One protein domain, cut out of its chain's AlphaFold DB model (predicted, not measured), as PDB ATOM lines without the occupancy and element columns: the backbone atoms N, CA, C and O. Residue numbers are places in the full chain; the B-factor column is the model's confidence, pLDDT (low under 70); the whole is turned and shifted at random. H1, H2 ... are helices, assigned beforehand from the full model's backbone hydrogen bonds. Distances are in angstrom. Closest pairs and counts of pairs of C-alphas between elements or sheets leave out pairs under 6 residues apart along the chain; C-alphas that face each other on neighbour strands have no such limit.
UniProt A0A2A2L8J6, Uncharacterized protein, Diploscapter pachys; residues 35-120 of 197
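What this domain is: This is residues 35 to 120 of the 197 residues of an uncharacterized protein of Diploscapter pachys (UniProt A0A2A2L8J6). One long helix, H3, is the pole of a small helical body; H1 crosses it at residues 72 to 76, the short H2 sits beside its residues 65 to 69, and H4 lies near its last residues and beside H1. After H4 comes a long tail with no named element, residues 97 to 120, whose C-alphas lie 8 to 25 A from the mean of all C-alphas. The printed part has 86 residues with four named helices, in the order H1, H2, H3, H4, and no named strand; the class is all helix, though the named elements hold 39 of the 86 residues. The whole is compact, with a radius of gyration of the C-alphas of 13.3 A, and spans 37 by 33 by 20 A.

Where its parts are: Start at Lys 35 and find C-alpha 39 at (12.269, 8.039, 31.589); there H1 begins, and it runs over residues 39 to 48, 14.3 A from first to last C-alpha. Next comes H2, residues 54 to 57, 5.9 A long. Then find C-alpha 62 at (22.614, 15.419, 43.098), where H3 begins; it covers residues 62 to 79 and measures 26.5 A, while z falls to 16.973 at C-alpha 79. Last is H4, residues 90 to 96, 9.9 A long, ending at C-alpha 96 at (15.084, 6.061, 21.360).

How they stand to each other: Look first at H1 and H3, which only just touch, with 3 pairs of C-alphas within 8 A; the closest are those of Leu 46 and Ala 72, 6.8 A apart. H3 touches H1 with residues 72 to 76 alone, and the two lines are about perpendicular at 71 degrees, only just more than steep. H2 touches H3 at residues 65 to 69 of H3 alone; their closest C-alphas, of Leu 57 and Gly 65, are 5.7 A apart. H1 and H4 only just touch, with 3 pairs of C-alphas within 8 A, the closest those of Ala 42 and Lys 93 at 6.8 A; they run the same way at a steep tilt of 35.3 degrees, only just past shallow. H3 and H4 are close but not clearly touching, with the C-alphas of Gln 77 and Thr 92 closest at 6.9 A. H2 and H4 are apart. Along the backbone, every O i to N i+4 pair is within hydrogen-bond range in H1, H3 and H4; H2 is too short for such a pair.

The domain as a whole: The farthest C-alphas, of Ala 62 and Arg 120, are 40.2 A apart. The printed part has no cut. The links H1 to H2 and H2 to H3 are tight, and H3 to H4 is short. The mean pLDDT of the printed part is 74.4; look for values under 70 at residues 53 to 65 and 106 to 120.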
ATOM      1  N   LYS A  35       5.598   4.661  20.206       84.06
ATOM      2  CA  LYS A  35       5.324   5.327  21.481       84.06
ATOM      3  C   LYS A  35       6.645   5.774  22.123       84.06
ATOM      4  O   LYS A  35       7.636   5.057  22.013       84.06
ATOM      5  N   PRO A  36       6.681   6.942  22.788       87.94
ATOM      6  CA  PRO A  36       7.875   7.383  23.500       87.94
ATOM      7  C   PRO A  36       8.234   6.395  24.618       87.94
ATOM      8  O   PRO A  36       7.346   5.885  25.304       87.94
ATOM      9  N   VAL A  37       9.532   6.145  24.813       85.88
ATOM     10  CA  VAL A  37      10.025   5.374  25.967       85.88
ATOM     11  C   VAL A  37       9.729   6.088  27.294       85.88
ATOM     12  O   VAL A  37       9.584   7.313  27.334       85.88
ATOM     13  N   SER A  38       9.660   5.330  28.394       89.19
ATOM     14  CA  SER A  38       9.652   5.903  29.745       89.19
ATOM     15  C   SER A  38      11.003   6.552  30.074       89.19
ATOM     16  O   SER A  38      12.013   6.264  29.435       89.19
ATOM     17  N   GLU A  39      11.030   7.419  31.088       86.75
ATOM     18  CA  GLU A  39      12.269   8.039  31.589       86.75
ATOM     19  C   GLU A  39      13.315   6.992  31.998       86.75
ATOM     20  O   GLU A  39      14.483   7.108  31.639       86.75
ATOM     21  N   ASP A  40      12.895   5.931  32.690       84.44
ATOM     22  CA  ASP A  40      13.810   4.877  33.140       84.44
ATOM     23  C   ASP A  40      14.411   4.108  31.961       84.44
ATOM     24  O   ASP A  40      15.622   3.895  31.916       84.44
ATOM     25  N   LYS A  41      13.597   3.803  30.941       84.38
ATOM     26  CA  LYS A  41      14.080   3.182  29.701       84.38
ATOM     27  C   LYS A  41      15.009   4.101  28.915       84.38
ATOM     28  O   LYS A  41      15.948   3.620  28.297       84.38
ATOM     29  N   ALA A  42      14.786   5.415  28.939       87.62
ATOM     30  CA  ALA A  42      15.699   6.372  28.315       87.62
ATOM     31  C   ALA A  42      17.060   6.418  29.029       87.62
ATOM     32  O   ALA A  42      18.097   6.533  28.378       87.62
ATOM     33  N   LYS A  43      17.087   6.298  30.360       85.62
ATOM     34  CA  LYS A  43      18.344   6.222  31.123       85.62
ATOM     35  C   LYS A  43      19.091   4.919  30.855       85.62
ATOM     36  O   LYS A  43      20.295   4.963  30.618       85.62
ATOM     37  N   GLU A  44      18.379   3.793  30.848       82.94
ATOM     38  CA  GLU A  44      18.930   2.488  30.467       82.94
ATOM     39  C   GLU A  44      19.519   2.544  29.052       82.94
ATOM     40  O   GLU A  44      20.674   2.193  28.853       82.94
ATOM     41  N   TYR A  45      18.780   3.107  28.092       85.50
ATOM     42  CA  TYR A  45      19.245   3.318  26.720       85.50
ATOM     43  C   TYR A  45      20.587   4.055  26.659       85.50
ATOM     44  O   TYR A  45      21.514   3.631  25.969       85.50
ATOM     45  N   LEU A  46      20.710   5.166  27.391       86.88
ATOM     46  CA  LEU A  46      21.943   5.950  27.417       86.88
ATOM     47  C   LEU A  46      23.119   5.149  28.000       86.88
ATOM     48  O   LEU A  46      24.252   5.346  27.563       86.88
ATOM     49  N   GLN A  47      22.872   4.235  28.941       82.19
ATOM     50  CA  GLN A  47      23.897   3.319  29.450       82.19
ATOM     51  C   GLN A  47      24.258   2.254  28.408       82.19
ATOM     52  O   GLN A  47      25.436   2.087  28.090       82.19
ATOM     53  N   THR A  48      23.254   1.579  27.836       77.44
ATOM     54  CA  THR A  48      23.426   0.507  26.844       77.44
ATOM     55  C   THR A  48      24.249   0.967  25.644       77.44
ATOM     56  O   THR A  48      25.116   0.235  25.177       77.44
ATOM     57  N   PHE A  49      24.021   2.194  25.165       79.75
ATOM     58  CA  PHE A  49      24.684   2.720  23.968       79.75
ATOM     59  C   PHE A  49      25.935   3.567  24.245       79.75
ATOM     60  O   PHE A  49      26.486   4.152  23.312       79.75
ATOM     61  N   GLY A  50      26.418   3.589  25.493       80.56
ATOM     62  CA  GLY A  50      27.717   4.173  25.849       80.56
ATOM     63  C   GLY A  50      27.715   5.688  26.083       80.56
ATOM     64  O   GLY A  50      28.779   6.301  26.158       80.56
ATOM     65  N   TYR A  51      26.547   6.315  26.225       84.25
ATOM     66  CA  TYR A  51      26.441   7.754  26.483       84.25
ATOM     67  C   TYR A  51      26.704   8.124  27.947       84.25
ATOM     68  O   TYR A  51      27.085   9.261  28.233       84.25
ATOM     69  N   VAL A  52      26.511   7.184  28.877       80.62
ATOM     70  CA  VAL A  52      26.760   7.384  30.309       80.62
ATOM     71  C   VAL A  52      27.267   6.102  30.971       80.62
ATOM     72  O   VAL A  52      26.748   5.016  30.734       80.62
ATOM     73  N   ASN A  53      28.283   6.224  31.829       69.62
ATOM     74  CA  ASN A  53      28.807   5.086  32.582       69.62
ATOM     75  C   ASN A  53      27.872   4.742  33.765       69.62
ATOM     76  O   ASN A  53      27.480   5.667  34.487       69.62
ATOM     77  N   PRO A  54      27.549   3.455  34.014       62.66
ATOM     78  CA  PRO A  54      26.665   3.042  35.109       62.66
ATOM     79  C   PRO A  54      27.089   3.566  36.488       62.66
ATOM     80  O   PRO A  54      26.239   3.972  37.280       62.66
ATOM     81  N   THR A  55      28.397   3.625  36.760       60.81
ATOM     82  CA  THR A  55      28.943   4.078  38.052       60.81
ATOM     83  C   THR A  55      28.724   5.581  38.274       60.81
ATOM     84  O   THR A  55      28.486   6.033  39.391       60.81
ATOM     85  N   ASN A  56      28.707   6.370  37.197       58.88
ATOM     86  CA  ASN A  56      28.619   7.829  37.273       58.88
ATOM     87  C   ASN A  56      27.211   8.342  37.623       58.88
ATOM     88  O   ASN A  56      27.075   9.478  38.068       58.88
ATOM     89  N   LEU A  57      26.171   7.519  37.455       54.44
ATOM     90  CA  LEU A  57      24.794   7.870  37.833       54.44
ATOM     91  C   LEU A  57      24.489   7.607  39.315       54.44
ATOM     92  O   LEU A  57      23.497   8.120  39.823       54.44
ATOM     93  N   GLN A  58      25.333   6.830  40.002       53.06
ATOM     94  CA  GLN A  58      25.161   6.464  41.414       53.06
ATOM     95  C   GLN A  58      26.115   7.228  42.346       53.06
ATOM     96  O   GLN A  58      25.802   7.405  43.519       53.06
ATOM     97  N   SER A  59      27.263   7.698  41.842       49.41
ATOM     98  CA  SER A  59      28.347   8.259  42.671       49.41
ATOM     99  C   SER A  59      28.486   9.789  42.640       49.41
ATOM    100  O   SER A  59      29.350  10.331  43.326       49.41
ATOM    101  N   GLY A  60      27.662  10.509  41.875       48.84
ATOM    102  CA  GLY A  60      27.653  11.974  41.869       48.84
ATOM    103  C   GLY A  60      26.615  12.524  42.844       48.84
ATOM    104  O   GLY A  60      25.446  12.154  42.758       48.84
ATOM    105  N   GLY A  61      27.002  13.442  43.739       52.38
ATOM    106  CA  GLY A  61      26.024  14.256  44.471       52.38
ATOM    107  C   GLY A  61      25.006  14.874  43.500       52.38
ATOM    108  O   GLY A  61      25.346  15.106  42.340       52.38
ATOM    109  N   ALA A  62      23.772  15.121  43.954       53.34
ATOM    110  CA  ALA A  62      22.614  15.419  43.098       53.34
ATOM    111  C   ALA A  62      22.914  16.352  41.903       53.34
ATOM    112  O   ALA A  62      22.521  16.041  40.784       53.34
ATOM    113  N   ALA A  63      23.684  17.430  42.101       52.72
ATOM    114  CA  ALA A  63      24.077  18.368  41.043       52.72
ATOM    115  C   ALA A  63      24.957  17.750  39.930       52.72
ATOM    116  O   ALA A  63      24.695  17.971  38.751       52.72
ATOM    117  N   GLY A  64      25.949  16.923  40.275       60.03
ATOM    118  CA  GLY A  64      26.839  16.287  39.295       60.03
ATOM    119  C   GLY A  64      26.129  15.233  38.439       60.03
ATOM    120  O   GLY A  64      26.437  15.083  37.259       60.03
ATOM    121  N   GLY A  65      25.131  14.542  39.000       64.88
ATOM    122  CA  GLY A  65      24.310  13.579  38.259       64.88
ATOM    123  C   GLY A  65      23.414  14.233  37.197       64.88
ATOM    124  O   GLY A  65      23.264  13.683  36.102       64.88
ATOM    125  N   PHE A  66      22.861  15.419  37.486       70.38
ATOM    126  CA  PHE A  66      22.035  16.172  36.531       70.38
ATOM    127  C   PHE A  66      22.837  16.633  35.309       70.38
ATOM    128  O   PHE A  66      22.383  16.439  34.177       70.38
ATOM    129  N   ASP A  67      24.038  17.176  35.516       81.00
ATOM    130  CA  ASP A  67      24.889  17.641  34.415       81.00
ATOM    131  C   ASP A  67      25.370  16.481  33.530       81.00
ATOM    132  O   ASP A  67      25.383  16.588  32.300       81.00
ATOM    133  N   LEU A  68      25.694  15.332  34.132       81.94
ATOM    134  CA  LEU A  68      26.082  14.127  33.397       81.94
ATOM    135  C   LEU A  68      24.948  13.590  32.516       81.94
ATOM    136  O   LEU A  68      25.176  13.293  31.341       81.94
ATOM    137  N   LEU A  69      23.729  13.501  33.054       85.88
ATOM    138  CA  LEU A  69      22.567  13.039  32.295       85.88
ATOM    139  C   LEU A  69      22.237  13.995  31.143       85.88
ATOM    140  O   LEU A  69      22.027  13.550  30.014       85.88
ATOM    141  N   LYS A  70      22.250  15.309  31.400       90.25
ATOM    142  CA  LYS A  70      22.012  16.330  30.372       90.25
ATOM    143  C   LYS A  70      23.022  16.222  29.226       90.25
ATOM    144  O   LYS A  70      22.636  16.249  28.058       90.25
ATOM    145  N   ASN A  71      24.302  16.038  29.549       89.50
ATOM    146  CA  ASN A  71      25.359  15.849  28.557       89.50
ATOM    147  C   ASN A  71      25.171  14.566  27.735       89.50
ATOM    148  O   ASN A  71      25.320  14.602  26.513       89.50
ATOM    149  N   ALA A  72      24.793  13.455  28.373       89.88
ATOM    150  CA  ALA A  72      24.496  12.201  27.680       89.88
ATOM    151  C   ALA A  72      23.331  12.357  26.686       89.88
ATOM    152  O   ALA A  72      23.428  11.914  25.540       89.88
ATOM    153  N   ILE A  73      22.264  13.057  27.088       92.88
ATOM    154  CA  ILE A  73      21.117  13.346  26.217       92.88
ATOM    155  C   ILE A  73      21.546  14.201  25.020       92.88
ATOM    156  O   ILE A  73      21.186  13.877  23.890       92.88
ATOM    157  N   MET A  74      22.345  15.252  25.235       92.12
ATOM    158  CA  MET A  74      22.826  16.106  24.140       92.12
ATOM    159  C   MET A  74      23.680  15.340  23.126       92.12
ATOM    160  O   MET A  74      23.550  15.586  21.927       92.12
ATOM    161  N   LYS A  75      24.529  14.410  23.584       90.94
ATOM    162  CA  LYS A  75      25.320  13.544  22.696       90.94
ATOM    163  C   LYS A  75      24.435  12.624  21.862       90.94
ATOM    164  O   LYS A  75      24.628  12.522  20.655       90.94
ATOM    165  N   PHE A  76      23.436  11.994  22.483       92.00
ATOM    166  CA  PHE A  76      22.477  11.178  21.741       92.00
ATOM    167  C   PHE A  76      21.697  12.011  20.722       92.00
ATOM    168  O   PHE A  76      21.533  11.588  19.581       92.00
ATOM    169  N   GLN A  77      21.223  13.194  21.112       94.75
ATOM    170  CA  GLN A  77      20.492  14.086  20.214       94.75
ATOM    171  C   GLN A  77      21.339  14.461  19.000       94.75
ATOM    172  O   GLN A  77      20.862  14.340  17.879       94.75
ATOM    173  N   GLU A  78      22.606  14.816  19.206       91.94
ATOM    174  CA  GLU A  78      23.555  15.078  18.124       91.94
ATOM    175  C   GLU A  78      23.726  13.874  17.191       91.94
ATOM    176  O   GLU A  78      23.537  14.008  15.982       91.94
ATOM    177  N   TYR A  79      23.994  12.690  17.747       88.19
ATOM    178  CA  TYR A  79      24.128  11.455  16.973       88.19
ATOM    179  C   TYR A  79      22.858  11.122  16.174       88.19
ATOM    180  O   TYR A  79      22.914  10.702  15.019       88.19
ATOM    181  N   ALA A  80      21.691  11.346  16.775       87.06
ATOM    182  CA  ALA A  80      20.396  11.068  16.174       87.06
ATOM    183  C   ALA A  80      19.913  12.153  15.189       87.06
ATOM    184  O   ALA A  80      18.824  11.992  14.618       87.06
ATOM    185  N   GLY A  81      20.679  13.236  15.005       89.81
ATOM    186  CA  GLY A  81      20.317  14.379  14.162       89.81
ATOM    187  C   GLY A  81      19.175  15.236  14.727       89.81
ATOM    188  O   GLY A  81      18.405  15.816  13.964       89.81
ATOM    189  N   LEU A  82      19.019  15.267  16.050       93.69
ATOM    190  CA  LEU A  82      18.056  16.084  16.790       93.69
ATOM    191  C   LEU A  82      18.724  17.349  17.350       93.69
ATOM    192  O   LEU A  82      19.943  17.431  17.504       93.69
ATOM    193  N   SER A  83      17.909  18.335  17.725       95.06
ATOM    194  CA  SER A  83      18.387  19.523  18.436       95.06
ATOM    195  C   SER A  83      18.970  19.149  19.803       95.06
ATOM    196  O   SER A  83      18.325  18.447  20.581       95.06
ATOM    197  N   LYS A  84      20.168  19.657  20.122       95.44
ATOM    198  CA  LYS A  84      20.905  19.389  21.373       95.44
ATOM    199  C   LYS A  84      20.315  20.156  22.566       95.44
ATOM    200  O   LYS A  84      20.942  21.063  23.107       95.44
ATOM    201  N   THR A  85      19.088  19.829  22.957       94.00
ATOM    202  CA  THR A  85      18.376  20.475  24.073       94.00
ATOM    203  C   THR A  85      18.830  19.958  25.441       94.00
ATOM    204  O   THR A  85      18.705  20.662  26.442       94.00
ATOM    205  N   GLY A  86      19.346  18.725  25.499       92.12
ATOM    206  CA  GLY A  86      19.680  18.039  26.750       92.12
ATOM    207  C   GLY A  86      18.455  17.609  27.558       92.12
ATOM    208  O   GLY A  86      18.586  17.264  28.730       92.12
ATOM    209  N   VAL A  87      17.268  17.639  26.948       94.00
ATOM    210  CA  VAL A  87      15.990  17.272  27.566       94.00
ATOM    211  C   VAL A  87      15.442  16.019  26.891       94.00
ATOM    212  O   VAL A  87      15.456  15.911  25.667       94.00
ATOM    213  N   LEU A  88      14.907  15.084  27.680       91.50
ATOM    214  CA  LEU A  88      14.194  13.907  27.171       91.50
ATOM    215  C   LEU A  88      12.781  14.279  26.695       91.50
ATOM    216  O   LEU A  88      11.763  13.838  27.237       91.50
ATOM    217  N   ASP A  89      12.723  15.117  25.664       93.00
ATOM    218  CA  ASP A  89      11.478  15.499  25.013       93.00
ATOM    219  C   ASP A  89      10.830  14.317  24.267       93.00
ATOM    220  O   ASP A  89      11.407  13.240  24.069       93.00
ATOM    221  N   THR A  90       9.574  14.502  23.858       92.81
ATOM    222  CA  THR A  90       8.808  13.458  23.168       92.81
ATOM    223  C   THR A  90       9.497  12.990  21.886       92.81
ATOM    224  O   THR A  90       9.410  11.808  21.555       92.81
ATOM    225  N   GLN A  91      10.183  13.880  21.165       93.00
ATOM    226  CA  GLN A  91      10.875  13.529  19.927       93.00
ATOM    227  C   GLN A  91      12.076  12.622  20.211       93.00
ATOM    228  O   GLN A  91      12.207  11.563  19.594       93.00
ATOM    229  N   THR A  92      12.883  12.986  21.203       93.00
ATOM    230  CA  THR A  92      14.039  12.233  21.694       93.00
ATOM    231  C   THR A  92      13.610  10.845  22.167       93.00
ATOM    232  O   THR A  92      14.143   9.838  21.702       93.00
ATOM    233  N   LYS A  93      12.557  10.759  22.991       91.44
ATOM    234  CA  LYS A  93      12.024   9.475  23.482       91.44
ATOM    235  C   LYS A  93      11.445   8.591  22.380       91.44
ATOM    236  O   LYS A  93      11.584   7.371  22.436       91.44
ATOM    237  N   LYS A  94      10.784   9.173  21.374       87.75
ATOM    238  CA  LYS A  94      10.306   8.416  20.205       87.75
ATOM    239  C   LYS A  94      11.469   7.890  19.373       87.75
ATOM    240  O   LYS A  94      11.409   6.762  18.901       87.75
ATOM    241  N   LYS A  95      12.531   8.685  19.222       87.06
ATOM    242  CA  LYS A  95      13.745   8.285  18.506       87.06
ATOM    243  C   LYS A  95      14.460   7.130  19.214       87.06
ATOM    244  O   LYS A  95      14.860   6.184  18.548       87.06
ATOM    245  N   MET A  96      14.538   7.159  20.547       87.12
ATOM    246  CA  MET A  96      15.084   6.061  21.360       87.12
ATOM    247  C   MET A  96      14.267   4.761  21.259       87.12
ATOM    248  O   MET A  96      14.820   3.680  21.408       87.12
ATOM    249  N   ALA A  97      12.966   4.850  20.976       83.25
ATOM    250  CA  ALA A  97      12.098   3.686  20.795       83.25
ATOM    251  C   ALA A  97      12.158   3.070  19.381       83.25
ATOM    252  O   ALA A  97      11.527   2.039  19.140       83.25
ATOM    253  N   MET A  98      12.868   3.686  18.430       77.06
ATOM    254  CA  MET A  98      13.013   3.124  17.085       77.06
ATOM    255  C   MET A  98      13.981   1.927  17.096       77.06
ATOM    256  O   MET A  98      15.011   1.995  17.772       77.06
ATOM    257  N   PRO A  99      13.698   0.857  16.326       71.44
ATOM    258  CA  PRO A  99      14.643  -0.238  16.135       71.44
ATOM    259  C   PRO A  99      15.985   0.279  15.611       71.44
ATOM    260  O   PRO A  99      16.030   1.156  14.745       71.44
ATOM    261  N   ARG A 100      17.078  -0.267  16.139       76.62
ATOM    262  CA  ARG A 100      18.445   0.166  15.836       76.62
ATOM    263  C   ARG A 100      19.435  -0.974  16.042       76.62
ATOM    264  O   ARG A 100      19.075  -2.030  16.551       76.62
ATOM    265  N   CYS A 101      20.687  -0.740  15.664       72.94
ATOM    266  CA  CYS A 101      21.778  -1.658  15.964       72.94
ATOM    267  C   CYS A 101      22.088  -1.667  17.467       72.94
ATOM    268  O   CYS A 101      22.052  -0.612  18.105       72.94
ATOM    269  N   GLY A 102      22.424  -2.849  17.995       70.88
ATOM    270  CA  GLY A 102      22.841  -3.068  19.386       70.88
ATOM    271  C   GLY A 102      24.274  -2.625  19.710       70.88
ATOM    272  O   GLY A 102      24.714  -2.775  20.841       70.88
ATOM    273  N   ILE A 103      25.012  -2.087  18.735       70.00
ATOM    274  CA  ILE A 103      26.358  -1.546  18.944       70.00
ATOM    275  C   ILE A 103      26.267  -0.166  19.602       70.00
ATOM    276  O   ILE A 103      25.404   0.642  19.249       70.00
ATOM    277  N   THR A 104      27.180   0.103  20.535       73.81
ATOM    278  CA  THR A 104      27.338   1.410  21.186       73.81
ATOM    279  C   THR A 104      27.658   2.505  20.175       73.81
ATOM    280  O   THR A 104      28.539   2.324  19.335       73.81
ATOM    281  N   ASP A 105      27.002   3.658  20.299       77.69
ATOM    282  CA  ASP A 105      27.244   4.810  19.418       77.69
ATOM    283  C   ASP A 105      28.555   5.503  19.757       77.69
ATOM    284  O   ASP A 105      29.362   5.834  18.891       77.69
ATOM    285  N   GLU A 106      28.768   5.672  21.054       65.38
ATOM    286  CA  GLU A 106      30.027   6.103  21.619       65.38
ATOM    287  C   GLU A 106      30.734   4.835  22.077       65.38
ATOM    288  O   GLU A 106      30.208   4.152  22.963       65.38
ATOM    289  N   PRO A 107      31.900   4.471  21.515       56.22
ATOM    290  CA  PRO A 107      32.734   3.445  22.109       56.22
ATOM    291  C   PRO A 107      33.214   3.987  23.455       56.22
ATOM    292  O   PRO A 107      34.312   4.528  23.588       56.22
ATOM    293  N   MET A 108      32.365   3.855  24.474       47.03
ATOM    294  CA  MET A 108      32.770   3.954  25.857       47.03
ATOM    295  C   MET A 108      33.977   3.039  25.964       47.03
ATOM    296  O   MET A 108      33.914   1.888  25.533       47.03
ATOM    297  N   ALA A 109      35.093   3.590  26.435       42.84
ATOM    298  CA  ALA A 109      36.362   2.902  26.570       42.84
ATOM    299  C   ALA A 109      36.199   1.679  27.489       42.84
ATOM    300  O   ALA A 109      36.559   1.708  28.660       42.84
ATOM    301  N   LEU A 110      35.665   0.582  26.952       40.12
ATOM    302  CA  LEU A 110      35.473  -0.707  27.615       40.12
ATOM    303  C   LEU A 110      36.812  -1.430  27.823       40.12
ATOM    304  O   LEU A 110      36.854  -2.628  28.073       40.12
ATOM    305  N   THR A 111      37.925  -0.701  27.756       36.44
ATOM    306  CA  THR A 111      39.238  -1.169  28.176       36.44
ATOM    307  C   THR A 111      39.965  -0.028  28.878       36.44
ATOM    308  O   THR A 111      40.023   1.099  28.380       36.44
ATOM    309  N   ALA A 112      40.535  -0.329  30.044       34.12
ATOM    310  CA  ALA A 112      41.586   0.473  30.650       34.12
ATOM    311  C   ALA A 112      42.749   0.580  29.641       34.12
ATOM    312  O   ALA A 112      43.560  -0.334  29.519       34.12
ATOM    313  N   GLY A 113      42.761   1.640  28.827       36.88
ATOM    314  CA  GLY A 113      43.715   1.767  27.719       36.88
ATOM    315  C   GLY A 113      43.446   2.851  26.667       36.88
ATOM    316  O   GLY A 113      44.198   2.927  25.696       36.88
ATOM    317  N   GLY A 114      42.425   3.700  26.835       35.81
ATOM    318  CA  GLY A 114      42.144   4.822  25.928       35.81
ATOM    319  C   GLY A 114      41.333   4.443  24.677       35.81
ATOM    320  O   GLY A 114      40.919   3.291  24.532       35.81
ATOM    321  N   PRO A 115      41.066   5.405  23.769       36.69
ATOM    322  CA  PRO A 115      40.201   5.223  22.608       36.69
ATOM    323  C   PRO A 115      40.925   4.420  21.523       36.69
ATOM    324  O   PRO A 115      41.308   4.931  20.473       36.69
ATOM    325  N   ARG A 116      41.105   3.123  21.758       41.38
ATOM    326  CA  ARG A 116      41.268   2.166  20.670       41.38
ATOM    327  C   ARG A 116      39.879   1.659  20.325       41.38
ATOM    328  O   ARG A 116      39.492   0.570  20.733       41.38
ATOM    329  N   ALA A 117      39.150   2.431  19.515       44.31
ATOM    330  CA  ALA A 117      38.298   1.796  18.518       44.31
ATOM    331  C   ALA A 117      39.220   0.798  17.822       44.31
ATOM    332  O   ALA A 117      40.182   1.205  17.170       44.31
ATOM    333  N   VAL A 118      39.071  -0.490  18.123       46.56
ATOM    334  CA  VAL A 118      40.036  -1.481  17.669       46.56
ATOM    335  C   VAL A 118      39.844  -1.564  16.161       46.56
ATOM    336  O   VAL A 118      38.953  -2.247  15.665       46.56
ATOM    337  N   THR A 119      40.637  -0.799  15.414       49.12
ATOM    338  CA  THR A 119      40.688  -0.820  13.955       49.12
ATOM    339  C   THR A 119      41.343  -2.136  13.549       49.12
ATOM    340  O   THR A 119      42.500  -2.177  13.139       49.12
ATOM    341  N   ARG A 120      40.634  -3.248  13.741       62.44
ATOM    342  CA  ARG A 120      41.147  -4.608  13.548       62.44
ATOM    343  C   ARG A 120      41.151  -5.014  12.075       62.44
ATOM    344  O   ARG A 120      40.543  -5.998  11.723       62.44
TER     345      ARG A 120